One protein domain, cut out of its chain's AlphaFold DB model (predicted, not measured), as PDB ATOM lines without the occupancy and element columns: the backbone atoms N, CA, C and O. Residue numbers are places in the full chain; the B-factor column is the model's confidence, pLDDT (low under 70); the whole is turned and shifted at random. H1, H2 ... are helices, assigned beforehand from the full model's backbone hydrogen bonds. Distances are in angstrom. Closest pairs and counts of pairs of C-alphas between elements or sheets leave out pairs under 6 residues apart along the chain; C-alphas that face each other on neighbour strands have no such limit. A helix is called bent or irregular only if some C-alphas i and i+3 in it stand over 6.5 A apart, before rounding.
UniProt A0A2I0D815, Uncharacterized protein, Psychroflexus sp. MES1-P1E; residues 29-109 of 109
ATOM      1  N   GLY A  29     -17.390   2.551 -38.236       34.94
ATOM      2  CA  GLY A  29     -17.782   3.511 -37.224       34.94
ATOM      3  C   GLY A  29     -19.286   3.615 -37.333       34.94
ATOM      4  O   GLY A  29     -19.810   4.602 -37.841       34.94
ATOM      5  N   ASN A  30     -19.973   2.527 -36.981       40.91
ATOM      6  CA  ASN A  30     -21.406   2.442 -37.125       40.91
ATOM      7  C   ASN A  30     -22.007   3.359 -36.058       40.91
ATOM      8  O   ASN A  30     -21.782   3.112 -34.868       40.91
ATOM      9  N   PRO A  31     -22.799   4.380 -36.413       42.41
ATOM     10  CA  PRO A  31     -23.575   5.128 -35.427       42.41
ATOM     11  C   PRO A  31     -24.517   4.220 -34.610       42.41
ATOM     12  O   PRO A  31     -24.896   4.601 -33.508       42.41
ATOM     13  N   LEU A  32     -24.801   2.995 -35.084       43.31
ATOM     14  CA  LEU A  32     -25.505   1.934 -34.344       43.31
ATOM     15  C   LEU A  32     -24.755   1.401 -33.105       43.31
ATOM     16  O   LEU A  32     -25.349   0.697 -32.297       43.31
ATOM     17  N   LEU A  33     -23.464   1.713 -32.944       46.56
ATOM     18  CA  LEU A  33     -22.667   1.299 -31.782       46.56
ATOM     19  C   LEU A  33     -22.740   2.307 -30.619       46.56
ATOM     20  O   LEU A  33     -22.277   2.003 -29.517       46.56
ATOM     21  N   LYS A  34     -23.321   3.501 -30.829       41.78
ATOM     22  CA  LYS A  34     -23.542   4.486 -29.758       41.78
ATOM     23  C   LYS A  34     -24.645   3.984 -28.823       41.78
ATOM     24  O   LYS A  34     -25.819   4.081 -29.152       41.78
ATOM     25  N   GLY A  35     -24.254   3.465 -27.660       50.03
ATOM     26  CA  GLY A  35     -25.175   2.958 -26.632       50.03
ATOM     27  C   GLY A  35     -24.975   1.485 -26.273       50.03
ATOM     28  O   GLY A  35     -25.653   0.988 -25.377       50.03
ATOM     29  N   LEU A  36     -24.044   0.787 -26.929       55.91
ATOM     30  CA  LEU A  36     -23.635  -0.551 -26.505       55.91
ATOM     31  C   LEU A  36     -22.638  -0.443 -25.346       55.91
ATOM     32  O   LEU A  36     -21.714   0.370 -25.386       55.91
ATOM     33  N   GLU A  37     -22.812  -1.280 -24.323       59.69
ATOM     34  CA  GLU A  37     -21.854  -1.386 -23.219       59.69
ATOM     35  C   GLU A  37     -20.447  -1.713 -23.748       59.69
ATOM     36  O   GLU A  37     -20.297  -2.439 -24.734       59.69
ATOM     37  N   ALA A  38     -19.397  -1.208 -23.091       58.50
ATOM     38  CA  ALA A  38     -18.013  -1.328 -23.570       58.50
ATOM     39  C   ALA A  38     -17.599  -2.783 -23.884       58.50
ATOM     40  O   ALA A  38     -16.951  -3.038 -24.897       58.50
ATOM     41  N   GLY A  39     -18.051  -3.753 -23.079       62.28
ATOM     42  CA  GLY A  39     -17.784  -5.178 -23.313       62.28
ATOM     43  C   GLY A  39     -18.535  -5.782 -24.509       62.28
ATOM     44  O   GLY A  39     -18.101  -6.786 -25.073       62.28
ATOM     45  N   LEU A  40     -19.651  -5.181 -24.929       62.41
ATOM     46  CA  LEU A  40     -20.372  -5.563 -26.143       62.41
ATOM     47  C   LEU A  40     -19.687  -4.991 -27.385       62.41
ATOM     48  O   LEU A  40     -19.477  -5.708 -28.362       62.41
ATOM     49  N   LEU A  41     -19.273  -3.727 -27.313       61.03
ATOM     50  CA  LEU A  41     -18.502  -3.080 -28.368       61.03
ATOM     51  C   LEU A  41     -17.190  -3.827 -28.651       61.03
ATOM     52  O   LEU A  41     -16.846  -4.046 -29.810       61.03
ATOM     53  N   GLU A  42     -16.492  -4.278 -27.607       67.62
ATOM     54  CA  GLU A  42     -15.256  -5.052 -27.742       67.62
ATOM     55  C   GLU A  42     -15.480  -6.381 -28.478       67.62
ATOM     56  O   GLU A  42     -14.737  -6.701 -29.403       67.62
ATOM     57  N   LYS A  43     -16.544  -7.125 -28.149       65.31
ATOM     58  CA  LYS A  43     -16.875  -8.394 -28.823       65.31
ATOM     59  C   LYS A  43     -17.229  -8.204 -30.295       65.31
ATOM     60  O   LYS A  43     -16.818  -9.003 -31.134       65.31
ATOM     61  N   VAL A  44     -17.968  -7.142 -30.616       67.75
ATOM     62  CA  VAL A  44     -18.294  -6.790 -32.004       67.75
ATOM     63  C   VAL A  44     -17.029  -6.403 -32.767       67.75
ATOM     64  O   VAL A  44     -16.818  -6.886 -33.877       67.75
ATOM     65  N   ASN A  45     -16.150  -5.609 -32.155       67.31
ATOM     66  CA  ASN A  45     -14.872  -5.238 -32.753       67.31
ATOM     67  C   ASN A  45     -13.952  -6.444 -32.958       67.31
ATOM     68  O   ASN A  45     -13.341  -6.555 -34.015       67.31
ATOM     69  N   GLN A  46     -13.871  -7.373 -32.005       74.81
ATOM     70  CA  GLN A  46     -13.068  -8.589 -32.163       74.81
ATOM     71  C   GLN A  46     -13.575  -9.463 -33.313       74.81
ATOM     72  O   GLN A  46     -12.776  -9.919 -34.131       74.81
ATOM     73  N   ALA A  47     -14.893  -9.648 -33.420       72.31
ATOM     74  CA  ALA A  47     -15.484 -10.373 -34.540       72.31
ATOM     75  C   ALA A  47     -15.222  -9.652 -35.877       72.31
ATOM     76  O   ALA A  47     -14.911 -10.298 -36.877       72.31
ATOM     77  N   HIS A  48     -15.270  -8.316 -35.889       71.75
ATOM     78  CA  HIS A  48     -14.968  -7.520 -37.077       71.75
ATOM     79  C   HIS A  48     -13.492  -7.622 -37.496       71.75
ATOM     80  O   HIS A  48     -13.200  -7.856 -38.663       71.75
ATOM     81  N   ILE A  49     -12.548  -7.542 -36.553       75.56
ATOM     82  CA  ILE A  49     -11.109  -7.685 -36.837       75.56
ATOM     83  C   ILE A  49     -10.810  -9.033 -37.503       75.56
ATOM     84  O   ILE A  49      -9.996  -9.105 -38.422       75.56
ATOM     85  N   LYS A  50     -11.506 -10.098 -37.090       79.94
ATOM     86  CA  LYS A  50     -11.351 -11.438 -37.669       79.94
ATOM     87  C   LYS A  50     -11.860 -11.552 -39.106       79.94
ATOM     88  O   LYS A  50     -11.394 -12.437 -39.821       79.94
ATOM     89  N   ILE A  51     -12.771 -10.680 -39.551       80.94
ATOM     90  CA  ILE A  51     -13.268 -10.704 -40.933       80.94
ATOM     91  C   ILE A  51     -12.442  -9.851 -41.904       80.94
ATOM     92  O   ILE A  51     -12.482 -10.120 -43.103       80.94
ATOM     93  N   ILE A  52     -11.634  -8.902 -41.407       79.75
ATOM     94  CA  ILE A  52     -10.765  -8.026 -42.224       79.75
ATOM     95  C   ILE A  52      -9.931  -8.808 -43.260       79.75
ATOM     96  O   ILE A  52      -9.957  -8.450 -44.439       79.75
ATOM     97  N   PRO A  53      -9.250  -9.922 -42.912       86.81
ATOM     98  CA  PRO A  53      -8.462 -10.683 -43.889       86.81
ATOM     99  C   PRO A  53      -9.281 -11.223 -45.073       86.81
ATOM    100  O   PRO A  53      -8.722 -11.530 -46.128       86.81
ATOM    101  N   TYR A  54     -10.601 -11.338 -44.913       86.31
ATOM    102  CA  TYR A  54     -11.527 -11.887 -45.896       86.31
ATOM    103  C   TYR A  54     -12.309 -10.810 -46.659       86.31
ATOM    104  O   TYR A  54     -13.009 -11.151 -47.613       86.31
ATOM    105  N   GLU A  55     -12.169  -9.521 -46.324       83.12
ATOM    106  CA  GLU A  55     -12.907  -8.423 -46.971       83.12
ATOM    107  C   GLU A  55     -12.735  -8.415 -48.489       83.12
ATOM    108  O   GLU A  55     -13.702  -8.251 -49.231       83.12
ATOM    109  N   LYS A  56     -11.528  -8.700 -48.984       83.62
ATOM    110  CA  LYS A  56     -11.279  -8.800 -50.426       83.62
ATOM    111  C   LYS A  56     -12.077  -9.933 -51.082       83.62
ATOM    112  O   LYS A  56     -12.567  -9.768 -52.199       83.62
ATOM    113  N   ALA A  57     -12.200 -11.081 -50.415       85.38
ATOM    114  CA  ALA A  57     -12.974 -12.215 -50.916       85.38
ATOM    115  C   ALA A  57     -14.480 -11.918 -50.874       85.38
ATOM    116  O   ALA A  57     -15.182 -12.203 -51.844       85.38
ATOM    117  N   ILE A  58     -14.945 -11.273 -49.799       85.44
ATOM    118  CA  ILE A  58     -16.327 -10.811 -49.635       85.44
ATOM    119  C   ILE A  58     -16.680  -9.815 -50.737       85.44
ATOM    120  O   ILE A  58     -17.617 -10.056 -51.490       85.44
ATOM    121  N   ASN A  59     -15.887  -8.757 -50.914       82.94
ATOM    122  CA  ASN A  59     -16.115  -7.734 -51.936       82.94
ATOM    123  C   ASN A  59     -16.084  -8.322 -53.345       82.94
ATOM    124  O   ASN A  59     -16.922  -7.978 -54.178       82.94
ATOM    125  N   LYS A  60     -15.164  -9.260 -53.613       85.88
ATOM    126  CA  LYS A  60     -15.138  -9.982 -54.888       85.88
ATOM    127  C   LYS A  60     -16.438 -10.752 -55.101       85.88
ATOM    128  O   LYS A  60     -17.007 -10.642 -56.178       85.88
ATOM    129  N   TRP A  61     -16.913 -11.503 -54.106       88.81
ATOM    130  CA  TRP A  61     -18.155 -12.271 -54.209       88.81
ATOM    131  C   TRP A  61     -19.390 -11.379 -54.367       88.81
ATOM    132  O   TRP A  61     -20.216 -11.633 -55.244       88.81
ATOM    133  N   VAL A  62     -19.480 -10.301 -53.585       85.25
ATOM    134  CA  VAL A  62     -20.528  -9.274 -53.684       85.25
ATOM    135  C   VAL A  62     -20.551  -8.662 -55.086       85.25
ATOM    136  O   VAL A  62     -21.617  -8.526 -55.681       85.25
ATOM    137  N   GLY A  63     -19.378  -8.370 -55.654       79.31
ATOM    138  CA  GLY A  63     -19.234  -7.789 -56.988       79.31
ATOM    139  C   GLY A  63     -19.544  -8.730 -58.158       79.31
ATOM    140  O   GLY A  63     -19.621  -8.255 -59.288       79.31
ATOM    141  N   ILE A  64     -19.736 -10.039 -57.935       86.56
ATOM    142  CA  ILE A  64     -20.061 -10.992 -59.016       86.56
ATOM    143  C   ILE A  64     -21.457 -10.733 -59.592       86.56
ATOM    144  O   ILE A  64     -21.662 -10.896 -60.793       86.56
ATOM    145  N   SER A  65     -22.440 -10.378 -58.758       84.50
ATOM    146  CA  SER A  65     -23.809 -10.146 -59.225       84.50
ATOM    147  C   SER A  65     -24.602  -9.239 -58.288       84.50
ATOM    148  O   SER A  65     -24.405  -9.256 -57.074       84.50
ATOM    149  N   GLY A  66     -25.587  -8.519 -58.838       79.25
ATOM    150  CA  GLY A  66     -26.525  -7.726 -58.033       79.25
ATOM    151  C   GLY A  66     -27.302  -8.562 -57.007       79.25
ATOM    152  O   GLY A  66     -27.621  -8.068 -55.931       79.25
ATOM    153  N   LYS A  67     -27.524  -9.857 -57.282       84.88
ATOM    154  CA  LYS A  67     -28.129 -10.798 -56.327       84.88
ATOM    155  C   LYS A  67     -27.238 -11.020 -55.100       84.88
ATOM    156  O   LYS A  67     -27.746 -11.021 -53.986       84.88
ATOM    157  N   ASN A  68     -25.926 -11.171 -55.281       84.69
ATOM    158  CA  ASN A  68     -24.995 -11.340 -54.158       84.69
ATOM    159  C   ASN A  68     -24.937 -10.081 -53.297       84.69
ATOM    160  O   ASN A  68     -24.982 -10.166 -52.073       84.69
ATOM    161  N   ALA A  69     -24.911  -8.910 -53.934       76.00
ATOM    162  CA  ALA A  69     -24.981  -7.644 -53.222       76.00
ATOM    163  C   ALA A  69     -26.304  -7.460 -52.465       76.00
ATOM    164  O   ALA A  69     -26.290  -6.989 -51.331       76.00
ATOM    165  N   GLN A  70     -27.432  -7.889 -53.040       76.12
ATOM    166  CA  GLN A  70     -28.722  -7.873 -52.352       76.12
ATOM    167  C   GLN A  70     -28.720  -8.798 -51.129       76.12
ATOM    168  O   GLN A  70     -29.104  -8.366 -50.045       76.12
ATOM    169  N   LEU A  71     -28.247 -10.042 -51.276       80.12
ATOM    170  CA  LEU A  71     -28.124 -10.985 -50.159       80.12
ATOM    171  C   LEU A  71     -27.243 -10.403 -49.046       80.12
ATOM    172  O   LEU A  71     -27.632 -10.418 -47.880       80.12
ATOM    173  N   TYR A  72     -26.095  -9.833 -49.417       79.75
ATOM    174  CA  TYR A  72     -25.163  -9.218 -48.477       79.75
ATOM    175  C   TYR A  72     -25.752  -7.998 -47.764       79.75
ATOM    176  O   TYR A  72     -25.519  -7.823 -46.576       79.75
ATOM    177  N   ALA A  73     -26.540  -7.168 -48.447       73.69
ATOM    178  CA  ALA A  73     -27.169  -6.004 -47.829       73.69
ATOM    179  C   ALA A  73     -28.322  -6.366 -46.883       73.69
ATOM    180  O   ALA A  73     -28.521  -5.680 -45.883       73.69
ATOM    181  N   VAL A  74     -29.076  -7.429 -47.186       75.38
ATOM    182  CA  VAL A  74     -30.178  -7.905 -46.332       75.38
ATOM    183  C   VAL A  74     -29.639  -8.584 -45.077       75.38
ATOM    184  O   VAL A  74     -30.068  -8.269 -43.968       75.38
ATOM    185  N   ASN A  75     -28.703  -9.520 -45.240       77.94
ATOM    186  CA  ASN A  75     -28.106 -10.245 -44.127       77.94
ATOM    187  C   ASN A  75     -26.641 -10.585 -44.449       77.94
ATOM    188  O   ASN A  75     -26.366 -11.663 -44.982       77.94
ATOM    189  N   PRO A  76     -25.687  -9.697 -44.102       79.19
ATOM    190  CA  PRO A  76     -24.280  -9.877 -44.446       79.19
ATOM    191  C   PRO A  76     -23.713 -11.203 -43.946       79.19
ATOM    192  O   PRO A  76     -22.934 -11.837 -44.645       79.19
ATOM    193  N   ILE A  77     -24.128 -11.641 -42.753       83.69
ATOM    194  CA  ILE A  77     -23.576 -12.823 -42.083       83.69
ATOM    195  C   ILE A  77     -24.087 -14.118 -42.720       83.69
ATOM    196  O   ILE A  77     -23.318 -15.048 -42.946       83.69
ATOM    197  N   GLU A  78     -25.376 -14.180 -43.035       84.12
ATOM    198  CA  GLU A  78     -25.950 -15.330 -43.741       84.12
ATOM    199  C   GLU A  78     -25.465 -15.392 -45.195       84.12
ATOM    200  O   GLU A  78     -25.210 -16.474 -45.727       84.12
ATOM    201  N   ALA A  79     -25.256 -14.230 -45.823       83.75
ATOM    202  CA  ALA A  79     -24.712 -14.137 -47.169       83.75
ATOM    203  C   ALA A  79     -23.276 -14.671 -47.246       83.75
ATOM    204  O   ALA A  79     -23.000 -15.510 -48.099       83.75
ATOM    205  N   ILE A  80     -22.375 -14.249 -46.349       86.56
ATOM    206  CA  ILE A  80     -20.989 -14.756 -46.328       86.56
ATOM    207  C   ILE A  80     -20.912 -16.242 -45.964       86.56
ATOM    208  O   ILE A  80     -20.050 -16.946 -46.488       86.56
ATOM    209  N   GLU A  81     -21.816 -16.733 -45.112       87.88
ATOM    210  CA  GLU A  81     -21.911 -18.156 -44.785       87.88
ATOM    211  C   GLU A  81     -22.330 -18.975 -46.007       87.88
ATOM    212  O   GLU A  81     -21.677 -19.958 -46.356       87.88
ATOM    213  N   SER A  82     -23.373 -18.522 -46.704       87.19
ATOM    214  CA  SER A  82     -23.885 -19.167 -47.915       87.19
ATOM    215  C   SER A  82     -22.910 -19.067 -49.091       87.19
ATOM    216  O   SER A  82     -22.902 -19.927 -49.970       87.19
ATOM    217  N   ALA A  83     -22.080 -18.022 -49.121       85.69
ATOM    218  CA  ALA A  83     -21.114 -17.775 -50.183       85.69
ATOM    219  C   ALA A  83     -19.981 -18.813 -50.226       85.69
ATOM    220  O   ALA A  83     -19.367 -18.984 -51.278       85.69
ATOM    221  N   ASN A  84     -19.691 -19.488 -49.103       84.94
ATOM    222  CA  ASN A  84     -18.608 -20.467 -48.962       84.94
ATOM    223  C   ASN A  84     -17.256 -19.983 -49.539       84.94
ATOM    224  O   ASN A  84     -16.530 -20.711 -50.214       84.94
ATOM    225  N   ILE A  85     -16.910 -18.721 -49.283       86.12
ATOM    226  CA  ILE A  85     -15.734 -18.025 -49.845       86.12
ATOM    227  C   ILE A  85     -14.428 -18.295 -49.078       86.12
ATOM    228  O   ILE A  85     -13.490 -17.502 -49.140       86.12
ATOM    229  N   GLY A  86     -14.359 -19.408 -48.343       86.50
ATOM    230  CA  GLY A  86     -13.176 -19.809 -47.574       86.50
ATOM    231  C   GLY A  86     -13.010 -19.105 -46.224       86.50
ATOM    232  O   GLY A  86     -11.915 -19.131 -45.665       86.50
ATOM    233  N   ILE A  87     -14.072 -18.487 -45.691       88.06
ATOM    234  CA  ILE A  87     -14.086 -17.980 -44.312       88.06
ATOM    235  C   ILE A  87     -14.309 -19.168 -43.360       88.06
ATOM    236  O   ILE A  87     -15.295 -19.893 -43.527       88.06
ATOM    237  N   PRO A  88     -13.435 -19.380 -42.362       91.56
ATOM    238  CA  PRO A  88     -13.623 -20.387 -41.328       91.56
ATOM    239  C   PRO A  88     -14.966 -20.257 -40.599       91.56
ATOM    240  O   PRO A  88     -15.429 -19.159 -40.274       91.56
ATOM    241  N   GLN A  89     -15.591 -21.399 -40.314       87.50
ATOM    242  CA  GLN A  89     -16.902 -21.446 -39.661       87.50
ATOM    243  C   GLN A  89     -16.881 -20.902 -38.226       87.50
ATOM    244  O   GLN A  89     -17.890 -20.384 -37.754       87.50
ATOM    245  N   ASP A  90     -15.753 -20.968 -37.521       89.62
ATOM    246  CA  ASP A  90     -15.596 -20.343 -36.204       89.62
ATOM    247  C   ASP A  90     -15.750 -18.815 -36.278       89.62
ATOM    248  O   ASP A  90     -16.506 -18.246 -35.489       89.62
ATOM    249  N   ILE A  91     -15.161 -18.168 -37.290       86.31
ATOM    250  CA  ILE A  91     -15.280 -16.721 -37.521       86.31
ATOM    251  C   ILE A  91     -16.725 -16.342 -37.871       86.31
ATOM    252  O   ILE A  91     -17.265 -15.385 -37.311       86.31
ATOM    253  N   ILE A  92     -17.388 -17.116 -38.740       86.69
ATOM    254  CA  ILE A  92     -18.809 -16.913 -39.078       86.69
ATOM    255  C   ILE A  92     -19.679 -17.016 -37.817       86.69
ATOM    256  O   ILE A  92     -20.542 -16.169 -37.577       86.69
ATOM    257  N   ASN A  93     -19.430 -18.015 -36.972       88.31
ATOM    258  CA  ASN A  93     -20.163 -18.203 -35.724       88.31
ATOM    259  C   ASN A  93     -19.924 -17.067 -34.717       88.31
ATOM    260  O   ASN A  93     -20.859 -16.665 -34.021       88.31
ATOM    261  N   GLU A  94     -18.711 -16.524 -34.633       82.88
ATOM    262  CA  GLU A  94     -18.419 -15.353 -33.799       82.88
ATOM    263  C   GLU A  94     -19.154 -14.100 -34.281       82.88
ATOM    264  O   GLU A  94     -19.757 -13.396 -33.469       82.88
ATOM    265  N   LEU A  95     -19.199 -13.867 -35.594       80.88
ATOM    266  CA  LEU A  95     -19.967 -12.769 -36.185       80.88
ATOM    267  C   LEU A  95     -21.464 -12.921 -35.915       80.88
ATOM    268  O   LEU A  95     -22.111 -11.955 -35.503       80.88
ATOM    269  N   LYS A  96     -22.019 -14.132 -36.078       82.31
ATOM    270  CA  LYS A  96     -23.422 -14.433 -35.739       82.31
ATOM    271  C   LYS A  96     -23.725 -14.100 -34.285       82.31
ATOM    272  O   LYS A  96     -24.706 -13.410 -34.013       82.31
ATOM    273  N   LYS A  97     -22.877 -14.552 -33.358       82.62
ATOM    274  CA  LYS A  97     -23.029 -14.283 -31.920       82.62
ATOM    275  C   LYS A  97     -22.945 -12.791 -31.618       82.62
ATOM    276  O   LYS A  97     -23.785 -12.285 -30.881       82.62
ATOM    277  N   ALA A  98     -21.977 -12.082 -32.198       74.75
ATOM    278  CA  ALA A  98     -21.830 -10.641 -32.018       74.75
ATOM    279  C   ALA A  98     -23.062  -9.881 -32.538       74.75
ATOM    280  O   ALA A  98     -23.613  -9.044 -31.827       74.75
ATOM    281  N   SER A  99     -23.554 -10.228 -33.730       69.56
ATOM    282  CA  SER A  99     -24.756  -9.629 -34.323       69.56
ATOM    283  C   SER A  99     -26.019  -9.918 -33.507       69.56
ATOM    284  O   SER A  99     -26.775  -9.002 -33.189       69.56
ATOM    285  N   GLN A 100     -26.216 -11.165 -33.065       72.94
ATOM    286  CA  GLN A 100     -27.322 -11.525 -32.169       72.94
ATOM    287  C   GLN A 100     -27.260 -10.766 -30.842       72.94
ATOM    288  O   GLN A 100     -28.298 -10.350 -30.330       72.94
ATOM    289  N   LEU A 101     -26.062 -10.573 -30.290       67.69
ATOM    290  CA  LEU A 101     -25.872  -9.853 -29.037       67.69
ATOM    291  C   LEU A 101     -26.223  -8.368 -29.198       67.69
ATOM    292  O   LEU A 101     -26.953  -7.835 -28.369       67.69
ATOM    293  N   VAL A 102     -25.810  -7.732 -30.299       64.88
ATOM    294  CA  VAL A 102     -26.221  -6.357 -30.640       64.88
ATOM    295  C   VAL A 102     -27.738  -6.262 -30.805       64.88
ATOM    296  O   VAL A 102     -28.367  -5.425 -30.163       64.88
ATOM    297  N   LEU A 103     -28.351  -7.150 -31.593       65.25
ATOM    298  CA  LEU A 103     -29.803  -7.165 -31.816       65.25
ATOM    299  C   LEU A 103     -30.594  -7.386 -30.521       65.25
ATOM    300  O   LEU A 103     -31.635  -6.766 -30.319       65.25
ATOM    301  N   THR A 104     -30.111  -8.263 -29.642       63.59
ATOM    302  CA  THR A 104     -30.757  -8.540 -28.351       63.59
ATOM    303  C   THR A 104     -30.667  -7.337 -27.420       63.59
ATOM    304  O   THR A 104     -31.643  -7.026 -26.745       63.59
ATOM    305  N   THR A 105     -29.528  -6.643 -27.395       61.66
ATOM    306  CA  THR A 105     -29.354  -5.422 -26.598       61.66
ATOM    307  C   THR A 105     -30.232  -4.286 -27.116       61.66
ATOM    308  O   THR A 105     -30.886  -3.624 -26.319       61.66
ATOM    309  N   LEU A 106     -30.324  -4.109 -28.437       58.41
ATOM    310  CA  LEU A 106     -31.178  -3.085 -29.048       58.41
ATOM    311  C   LEU A 106     -32.677  -3.351 -28.836       58.41
ATOM    312  O   LEU A 106     -33.430  -2.409 -28.653       58.41
ATOM    313  N   LYS A 107     -33.119  -4.618 -28.819       57.75
ATOM    314  CA  LYS A 107     -34.521  -4.989 -28.530       57.75
ATOM    315  C   LYS A 107     -34.931  -4.815 -27.063       57.75
ATOM    316  O   LYS A 107     -36.114  -4.925 -26.760       57.75
ATOM    317  N   LYS A 108     -33.965  -4.669 -26.153       52.88
ATOM    318  CA  LYS A 108     -34.204  -4.492 -24.713       52.88
ATOM    319  C   LYS A 108     -34.265  -3.020 -24.288       52.88
ATOM    320  O   LYS A 108     -34.566  -2.775 -23.122       52.88
ATOM    321  N   GLN A 109     -33.955  -2.090 -25.192       48.38
ATOM    322  CA  GLN A 109     -34.188  -0.654 -25.019       48.38
ATOM    323  C   GLN A 109     -35.585  -0.292 -25.521       48.38
ATOM    324  O   GLN A 109     -36.187   0.615 -24.910       48.38
TER     325      GLN A 109
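AT A GLANCE: This is residues 29 to 109 of the 109 residues of an uncharacterized protein of Psychroflexus sp. MES1-P1E (UniProt A0A2I0D815). Two long helices, H1 and H4, cross at a steep tilt, and at the end where H1 finishes, two short helices, H2 and H3, fold into a small hairpin through which the chain returns to H4. H1 has a sharp kink, past which its last part turns toward that hairpin. The printed part has 81 residues with four named helices, in the order H1, H2, H3, H4, and no named strand; the class is all helix. The whole is compact, with a radius of gyration of the C-alphas of 13.2 A, and elongated in outline, with spans of 37 by 22 by 20 A.

IN THESE COORDINATES: H1, the longest helix, covers residues 38 to 62 and measures 31.2 A from first to last C-alpha; it begins at C-alpha 38, (-18.013, -1.328, -23.570). H1 is irregular, with C-alphas 53 and 56 standing 7.4 A apart, and it has a kink of 74 degrees near residue 54. H4, residues 89 to 106, is 25.6 A long and ends at C-alpha 106, (-31.178, -3.085, -29.048). H2 covers residues 66 to 74 and is 12.3 A long. H3 covers residues 76 to 83, is 10.3 A long and begins at C-alpha 76, (-24.280, -9.877, -44.446).

HOW THE PARTS SIT: H1 touches H4 with residues 40 to 51 alone, and the closest C-alphas, those of Val 44 and Ala 98, are 5.2 A apart. The two run opposite ways at a steep tilt of 52 degrees. H1 and H2 touch only at the corner by their link, closest at the C-alphas of Val 62 and Ala 69, 4.8 A apart. H1 and H3 are close but not clearly touching, with the C-alphas of Ile 58 and Ile 80 at 6.9 A. H2 and H3 form a helical hairpin; they touch, closest at the C-alphas of Tyr 72 and Ala 79, 5.1 A, and run opposite ways at a steep tilt of 43 degrees. H3 and H4 form another helical hairpin, opposite ways at a shallow tilt of 25 degrees. H4 touches H3 with residues 89 to 96 alone, and the closest C-alphas are those of Ile 77 and Lys 96, 6.5 A apart. H2 and H4 are apart. In H2, H3 and H4 every O i to N i+4 pair is within hydrogen-bond range; in H1, 17 of 21 are.

THE WHOLE: The two C-alphas farthest apart, those of Ile 64 and Gln 109, are 38.2 A apart. The printed part has no cut and ends at residue 109, the chain's last residue. The links H1 to H2, H2 to H3 and H3 to H4 are tight. The mean pLDDT of the printed part is 74.0, and the model's confidence is low, under 70, at residues 29 to 45, residue 99 and residues 101 to 109.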